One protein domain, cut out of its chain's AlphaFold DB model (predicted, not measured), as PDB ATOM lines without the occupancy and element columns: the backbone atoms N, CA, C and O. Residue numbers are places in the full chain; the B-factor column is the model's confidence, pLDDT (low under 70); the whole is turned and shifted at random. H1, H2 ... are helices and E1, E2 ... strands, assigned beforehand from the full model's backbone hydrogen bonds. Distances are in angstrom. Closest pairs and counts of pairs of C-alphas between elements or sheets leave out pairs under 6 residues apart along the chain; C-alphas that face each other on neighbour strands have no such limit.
ATOM      1  N   TYR A  39     111.589 222.639 287.050       61.09
ATOM      2  CA  TYR A  39     112.876 222.618 287.722       61.09
ATOM      3  C   TYR A  39     113.043 221.227 288.329       61.09
ATOM      4  O   TYR A  39     112.265 220.814 289.187       61.09
ATOM      5  N   THR A  40     114.016 220.488 287.816       65.62
ATOM      6  CA  THR A  40     114.315 219.128 288.240       65.62
ATOM      7  C   THR A  40     115.770 219.145 288.674       65.62
ATOM      8  O   THR A  40     116.658 219.255 287.824       65.62
ATOM      9  N   PRO A  41     116.033 219.160 289.994       67.31
ATOM     10  CA  PRO A  41     117.394 219.248 290.493       67.31
ATOM     11  C   PRO A  41     118.240 218.087 289.968       67.31
ATOM     12  O   PRO A  41     117.714 217.031 289.605       67.31
ATOM     13  N   LEU A  42     119.554 218.280 289.897       73.19
ATOM     14  CA  LEU A  42     120.469 217.222 289.467       73.19
ATOM     15  C   LEU A  42     120.357 216.018 290.413       73.19
ATOM     16  O   LEU A  42     120.283 216.187 291.627       73.19
ATOM     17  N   GLY A  43     120.335 214.810 289.852       69.38
ATOM     18  CA  GLY A  43     120.166 213.564 290.603       69.38
ATOM     19  C   GLY A  43     118.714 213.220 290.948       69.38
ATOM     20  O   GLY A  43     118.482 212.255 291.669       69.38
ATOM     21  N   THR A  44     117.729 213.969 290.438       75.25
ATOM     22  CA  THR A  44     116.317 213.617 290.630       75.25
ATOM     23  C   THR A  44     115.987 212.390 289.802       75.25
ATOM     24  O   THR A  44     116.110 212.419 288.575       75.25
ATOM     25  N   VAL A  45     115.522 211.338 290.471       77.19
ATOM     26  CA  VAL A  45     114.926 210.180 289.808       77.19
ATOM     27  C   VAL A  45     113.457 210.484 289.516       77.19
ATOM     28  O   VAL A  45     112.690 210.803 290.423       77.19
ATOM     29  N   GLN A  46     113.076 210.419 288.246       75.44
ATOM     30  CA  GLN A  46     111.719 210.596 287.746       75.44
ATOM     31  C   GLN A  46     111.249 209.295 287.113       75.44
ATOM     32  O   GLN A  46     111.881 208.782 286.190       75.44
ATOM     33  N   ASP A  47     110.132 208.777 287.606       77.88
ATOM     34  CA  ASP A  47     109.499 207.593 287.047       77.88
ATOM     35  C   ASP A  47     108.236 207.991 286.278       77.88
ATOM     36  O   ASP A  47     107.251 208.463 286.852       77.88
ATOM     37  N   PHE A  48     108.292 207.824 284.959       71.12
ATOM     38  CA  PHE A  48     107.200 208.143 284.046       71.12
ATOM     39  C   PHE A  48     106.317 206.929 283.730       71.12
ATOM     40  O   PHE A  48     105.258 207.085 283.123       71.12
ATOM     41  N   THR A  49     106.695 205.732 284.188       73.31
ATOM     42  CA  THR A  49     105.957 204.489 283.911       73.31
ATOM     43  C   THR A  49     104.671 204.364 284.726       73.31
ATOM     44  O   THR A  49     103.731 203.689 284.318       73.31
ATOM     45  N   ALA A  50     104.563 205.090 285.842       74.56
ATOM     46  CA  ALA A  50     103.397 205.034 286.721       74.56
ATOM     47  C   ALA A  50     102.111 205.629 286.107       74.56
ATOM     48  O   ALA A  50     101.017 205.415 286.628       74.56
ATOM     49  N   SER A  51     102.217 206.403 285.021       78.81
ATOM     50  CA  SER A  51     101.090 207.116 284.420       78.81
ATOM     51  C   SER A  51     100.891 206.716 282.952       78.81
ATOM     52  O   SER A  51     101.735 207.065 282.123       78.81
ATOM     53  N   PRO A  52      99.716 206.174 282.568       80.81
ATOM     54  CA  PRO A  52      99.410 205.804 281.180       80.81
ATOM     55  C   PRO A  52      99.598 206.941 280.167       80.81
ATOM     56  O   PRO A  52      99.992 206.721 279.026       80.81
ATOM     57  N   HIS A  53      99.355 208.185 280.588       81.81
ATOM     58  CA  HIS A  53      99.560 209.359 279.742       81.81
ATOM     59  C   HIS A  53     101.028 209.560 279.330       81.81
ATOM     60  O   HIS A  53     101.302 209.956 278.201       81.81
ATOM     61  N   HIS A  54     101.974 209.285 280.229       79.31
ATOM     62  CA  HIS A  54     103.398 209.474 279.963       79.31
ATOM     63  C   HIS A  54     103.949 208.352 279.082       79.31
ATOM     64  O   HIS A  54     104.723 208.638 278.174       79.31
ATOM     65  N   ILE A  55     103.461 207.121 279.268       80.94
ATOM     66  CA  ILE A  55     103.739 205.990 278.371       80.94
ATOM     67  C   ILE A  55     103.299 206.329 276.941       80.94
ATOM     68  O   ILE A  55     104.091 206.247 276.010       80.94
ATOM     69  N   ARG A  56     102.073 206.835 276.763       83.50
ATOM     70  CA  ARG A  56     101.576 207.222 275.434       83.50
ATOM     71  C   ARG A  56     102.403 208.339 274.785       83.50
ATOM     72  O   ARG A  56     102.610 208.340 273.575       83.50
ATOM     73  N   LEU A  57     102.857 209.319 275.568       83.94
ATOM     74  CA  LEU A  57     103.751 210.368 275.066       83.94
ATOM     75  C   LEU A  57     105.121 209.806 274.667       83.94
ATOM     76  O   LEU A  57     105.677 210.247 273.664       83.94
ATOM     77  N   ALA A  58     105.643 208.843 275.427       81.25
ATOM     78  CA  ALA A  58     106.891 208.154 275.125       81.25
ATOM     79  C   ALA A  58     106.809 207.387 273.803       81.25
ATOM     80  O   ALA A  58     107.706 207.504 272.974       81.25
ATOM     81  N   GLU A  59     105.710 206.664 273.582       84.69
ATOM     82  CA  GLU A  59     105.448 205.936 272.337       84.69
ATOM     83  C   GLU A  59     105.398 206.882 271.133       84.69
ATOM     84  O   GLU A  59     106.090 206.656 270.144       84.69
ATOM     85  N   MET A  60     104.662 207.996 271.234       87.06
ATOM     86  CA  MET A  60     104.610 208.993 270.154       87.06
ATOM     87  C   MET A  60     105.974 209.648 269.898       87.06
ATOM     88  O   MET A  60     106.321 209.934 268.755       87.06
ATOM     89  N   GLN A  61     106.759 209.899 270.950       82.00
ATOM     90  CA  GLN A  61     108.115 210.426 270.799       82.00
ATOM     91  C   GLN A  61     109.031 209.409 270.109       82.00
ATOM     92  O   GLN A  61     109.806 209.795 269.239       82.00
ATOM     93  N   ARG A  62     108.913 208.122 270.453       82.38
ATOM     94  CA  ARG A  62     109.652 207.029 269.812       82.38
ATOM     95  C   ARG A  62     109.307 206.911 268.329       82.38
ATOM     96  O   ARG A  62     110.219 206.826 267.518       82.38
ATOM     97  N   GLU A  63     108.025 206.979 267.975       85.81
ATOM     98  CA  GLU A  63     107.571 206.972 266.579       85.81
ATOM     99  C   GLU A  63     108.133 208.175 265.799       85.81
ATOM    100  O   GLU A  63     108.617 208.034 264.678       85.81
ATOM    101  N   LEU A  64     108.145 209.369 266.406       84.75
ATOM    102  CA  LEU A  64     108.755 210.565 265.813       84.75
ATOM    103  C   LEU A  64     110.273 210.437 265.645       84.75
ATOM    104  O   LEU A  64     110.821 210.889 264.637       84.75
ATOM    105  N   ASP A  65     110.965 209.860 266.625       81.44
ATOM    106  CA  ASP A  65     112.409 209.641 266.558       81.44
ATOM    107  C   ASP A  65     112.747 208.619 265.460       81.44
ATOM    108  O   ASP A  65     113.617 208.892 264.636       81.44
ATOM    109  N   GLU A  66     111.976 207.536 265.343       84.56
ATOM    110  CA  GLU A  66     112.094 206.552 264.261       84.56
ATOM    111  C   GLU A  66     111.851 207.185 262.883       84.56
ATOM    112  O   GLU A  66     112.693 207.077 261.990       84.56
ATOM    113  N   MET A  67     110.761 207.947 262.725       86.12
ATOM    114  CA  MET A  67     110.464 208.669 261.479       86.12
ATOM    115  C   MET A  67     111.523 209.722 261.128       86.12
ATOM    116  O   MET A  67     111.747 210.009 259.952       86.12
ATOM    117  N   SER A  68     112.172 210.320 262.130       85.56
ATOM    118  CA  SER A  68     113.240 211.308 261.931       85.56
ATOM    119  C   SER A  68     114.641 210.693 261.837       85.56
ATOM    120  O   SER A  68     115.614 211.435 261.684       85.56
ATOM    121  N   GLY A  69     114.758 209.360 261.902       81.81
ATOM    122  CA  GLY A  69     116.029 208.635 261.847       81.81
ATOM    123  C   GLY A  69     116.935 208.872 263.060       81.81
ATOM    124  O   GLY A  69     118.148 208.686 262.972       81.81
ATOM    125  N   ARG A  70     116.375 209.329 264.186       75.00
ATOM    126  CA  ARG A  70     117.090 209.493 265.456       75.00
ATOM    127  C   ARG A  70     117.071 208.179 266.227       75.00
ATOM    128  O   ARG A  70     116.074 207.466 266.235       75.00
ATOM    129  N   SER A  71     118.174 207.869 266.906       73.44
ATOM    130  CA  SER A  71     118.241 206.688 267.766       73.44
ATOM    131  C   SER A  71     117.236 206.825 268.922       73.44
ATOM    132  O   SER A  71     117.260 207.866 269.594       73.44
ATOM    133  N   PRO A  72     116.400 205.806 269.195       68.38
ATOM    134  CA  PRO A  72     115.493 205.812 270.335       68.38
ATOM    135  C   PRO A  72     116.262 206.062 271.630       68.38
ATOM    136  O   PRO A  72     117.293 205.451 271.896       68.38
ATOM    137  N   THR A  73     115.783 207.004 272.434       69.75
ATOM    138  CA  THR A  73     116.509 207.459 273.628       69.75
ATOM    139  C   THR A  73     116.159 206.673 274.895       69.75
ATOM    140  O   THR A  73     116.782 206.901 275.929       69.75
ATOM    141  N   HIS A  74     115.159 205.779 274.833       71.62
ATOM    142  CA  HIS A  74     114.644 204.944 275.940       71.62
ATOM    143  C   HIS A  74     114.337 205.718 277.241       71.62
ATOM    144  O   HIS A  74     114.179 205.169 278.327       71.62
ATOM    145  N   LEU A  75     114.200 207.036 277.116       68.75
ATOM    146  CA  LEU A  75     114.223 208.021 278.192       68.75
ATOM    147  C   LEU A  75     112.907 208.104 278.976       68.75
ATOM    148  O   LEU A  75     112.783 208.902 279.893       68.75
ATOM    149  N   TYR A  76     111.909 207.318 278.595       69.50
ATOM    150  CA  TYR A  76     110.587 207.316 279.219       69.50
ATOM    151  C   TYR A  76     110.016 205.898 279.358       69.50
ATOM    152  O   TYR A  76     108.862 205.740 279.748       69.50
ATOM    153  N   GLU A  77     110.812 204.872 279.046       73.31
ATOM    154  CA  GLU A  77     110.425 203.461 279.188       73.31
ATOM    155  C   GLU A  77     110.618 202.955 280.629       73.31
ATOM    156  O   GLU A  77     110.067 201.926 281.009       73.31
ATOM    157  N   GLY A  78     111.357 203.702 281.453       75.38
ATOM    158  CA  GLY A  78     111.665 203.355 282.836       75.38
ATOM    159  C   GLY A  78     111.998 204.576 283.696       75.38
ATOM    160  O   GLY A  78     111.883 205.719 283.239       75.38
ATOM    161  N   PRO A  79     112.438 204.352 284.946       78.25
ATOM    162  CA  PRO A  79     112.950 205.412 285.798       78.25
ATOM    163  C   PRO A  79     114.115 206.130 285.117       78.25
ATOM    164  O   PRO A  79     114.997 205.501 284.532       78.25
ATOM    165  N   THR A  80     114.139 207.453 285.210       78.62
ATOM    166  CA  THR A  80     115.163 208.307 284.602       78.62
ATOM    167  C   THR A  80     115.780 209.222 285.632       78.62
ATOM    168  O   THR A  80     115.124 209.622 286.585       78.62
ATOM    169  N   VAL A  81     117.053 209.555 285.460       78.44
ATOM    170  CA  VAL A  81     117.781 210.458 286.348       78.44
ATOM    171  C   VAL A  81     118.219 211.703 285.592       78.44
ATOM    172  O   VAL A  81     118.732 211.635 284.474       78.44
ATOM    173  N   THR A  82     118.032 212.867 286.203       77.56
ATOM    174  CA  THR A  82     118.525 214.135 285.660       77.56
ATOM    175  C   THR A  82     120.018 214.295 285.930       77.56
ATOM    176  O   THR A  82     120.455 214.358 287.078       77.56
ATOM    177  N   THR A  83     120.825 214.387 284.872       74.25
ATOM    178  CA  THR A  83     122.268 214.669 284.961       74.25
ATOM    179  C   THR A  83     122.612 216.030 284.368       74.25
ATOM    180  O   THR A  83     121.772 216.669 283.734       74.25
ATOM    181  N   ALA A  84     123.856 216.484 284.553       69.56
ATOM    182  CA  ALA A  84     124.337 217.748 283.988       69.56
ATOM    183  C   ALA A  84     124.279 217.771 282.450       69.56
ATOM    184  O   ALA A  84     124.101 218.827 281.850       69.56
ATOM    185  N   GLN A  85     124.388 216.603 281.819       72.81
ATOM    186  CA  GLN A  85     124.333 216.399 280.374       72.81
ATOM    187  C   GLN A  85     122.893 216.261 279.852       72.81
ATOM    188  O   GLN A  85     122.671 216.270 278.644       72.81
ATOM    189  N   GLY A  86     121.911 216.151 280.750       72.56
ATOM    190  CA  GLY A  86     120.507 215.933 280.422       72.56
ATOM    191  C   GLY A  86     119.892 214.765 281.194       72.56
ATOM    192  O   GLY A  86     120.564 214.100 281.988       72.56
ATOM    193  N   PRO A  87     118.589 214.517 281.014       73.00
ATOM    194  CA  PRO A  87     117.961 213.329 281.565       73.00
ATOM    195  C   PRO A  87     118.536 212.087 280.865       73.00
ATOM    196  O   PRO A  87     118.755 212.101 279.654       73.00
ATOM    197  N   ARG A  88     118.785 211.025 281.630       75.81
ATOM    198  CA  ARG A  88     119.216 209.713 281.127       75.81
ATOM    199  C   ARG A  88     118.394 208.602 281.787       75.81
ATOM    200  O   ARG A  88     117.928 208.815 282.910       75.81
ATOM    201  N   PRO A  89     118.224 207.433 281.150       78.69
ATOM    202  CA  PRO A  89     117.684 206.257 281.826       78.69
ATOM    203  C   PRO A  89     118.480 205.955 283.104       78.69
ATOM    204  O   PRO A  89     119.697 206.145 283.140       78.69
ATOM    205  N   LEU A  90     117.797 205.552 284.177       74.94
ATOM    206  CA  LEU A  90     118.453 205.194 285.439       74.94
ATOM    207  C   LEU A  90     119.230 203.881 285.306       74.94
ATOM    208  O   LEU A  90     120.282 203.727 285.921       74.94
ATOM    209  N   PHE A  91     118.707 202.960 284.500       73.88
ATOM    210  CA  PHE A  91     119.320 201.674 284.213       73.88
ATOM    211  C   PHE A  91     119.798 201.648 282.764       73.88
ATOM    212  O   PHE A  91     119.105 202.132 281.869       73.88
TER     213      PHE A  91
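This is residues 39 to 91 of the 175 residues of an uncharacterized protein of Trypanosoma cruzi (UniProt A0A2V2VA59). A small, three-stranded antiparallel sheet makes one end of the domain and a single helix, H1, makes the other. From strand E1 the backbone goes out along H1, then folds back through residues 68 to 78, which have no named element, to the hairpin of E2 and E3, and residues 74 to 78 of this return pass between the helix and the sheet. The printed part has 53 residues with one named helix and three named strands, in the order E1, H1, E2, E3 along the chain; the sheet's order is E1, E2, E3, and the class is mixed, helices and strands. The whole is only just compact, close to loose, with a radius of gyration of the C-alphas of 11.5 A, and the C-alphas span 31 by 25 by 21 A.

The printed part begins at Tyr 39, whose C-alpha is at (112.876, 222.618, 287.722). E1 follows at residues 45 to 47, a strand of 6.6 A. H1 takes residues 52 to 67, from C-alpha 52 at (99.410, 205.804, 281.180) to C-alpha 67 at (110.464, 208.669, 261.479), a length of 22.8 A. E2, the longest strand by residues, holds residues 79 to 83 and is 13.2 A long. E3 holds residues 86 to 89, is 10.2 A long and ends with C-alpha 89 at (117.684, 206.257, 281.826).

In the sheet E2 is the inner strand, and E1 and E3 are the edge strands. E1 and E2 are antiparallel, with 146 degrees between their directions; C-alphas 47 and 79 face each other at 4.3 A. N 46 and O 80, and N 80 and O 46, are each 2.8 A apart, within hydrogen-bond range. E2 and E3 form a hairpin, antiparallel at 150 degrees, and C-alphas 82 and 87 face each other at 4.2 A. Across this pair N 81 and O 88 are 2.8 A apart and N 83 and O 86 are 2.9 A apart, both within hydrogen-bond range. H1 is not on the sheet, with 1 pair of C-alphas within 10 A, and it is apart from E3. In H1 every O i to N i+4 pair is within hydrogen-bond range.

The two C-alphas farthest apart are those of Pro 41 and Met 67, at 31.7 A. The C-alphas of the first and last printed residues, Tyr 39 and Phe 91, are 22.2 A apart. The printed part has no cut. The link from H1 to E2 is long, with 11 residues, while those from E1 to H1 and from E2 to E3 are tight. The mean pLDDT of the printed part is 76.6; residues 39 to 41, 43, 72 to 73, 75 to 76 and 84 are under 70.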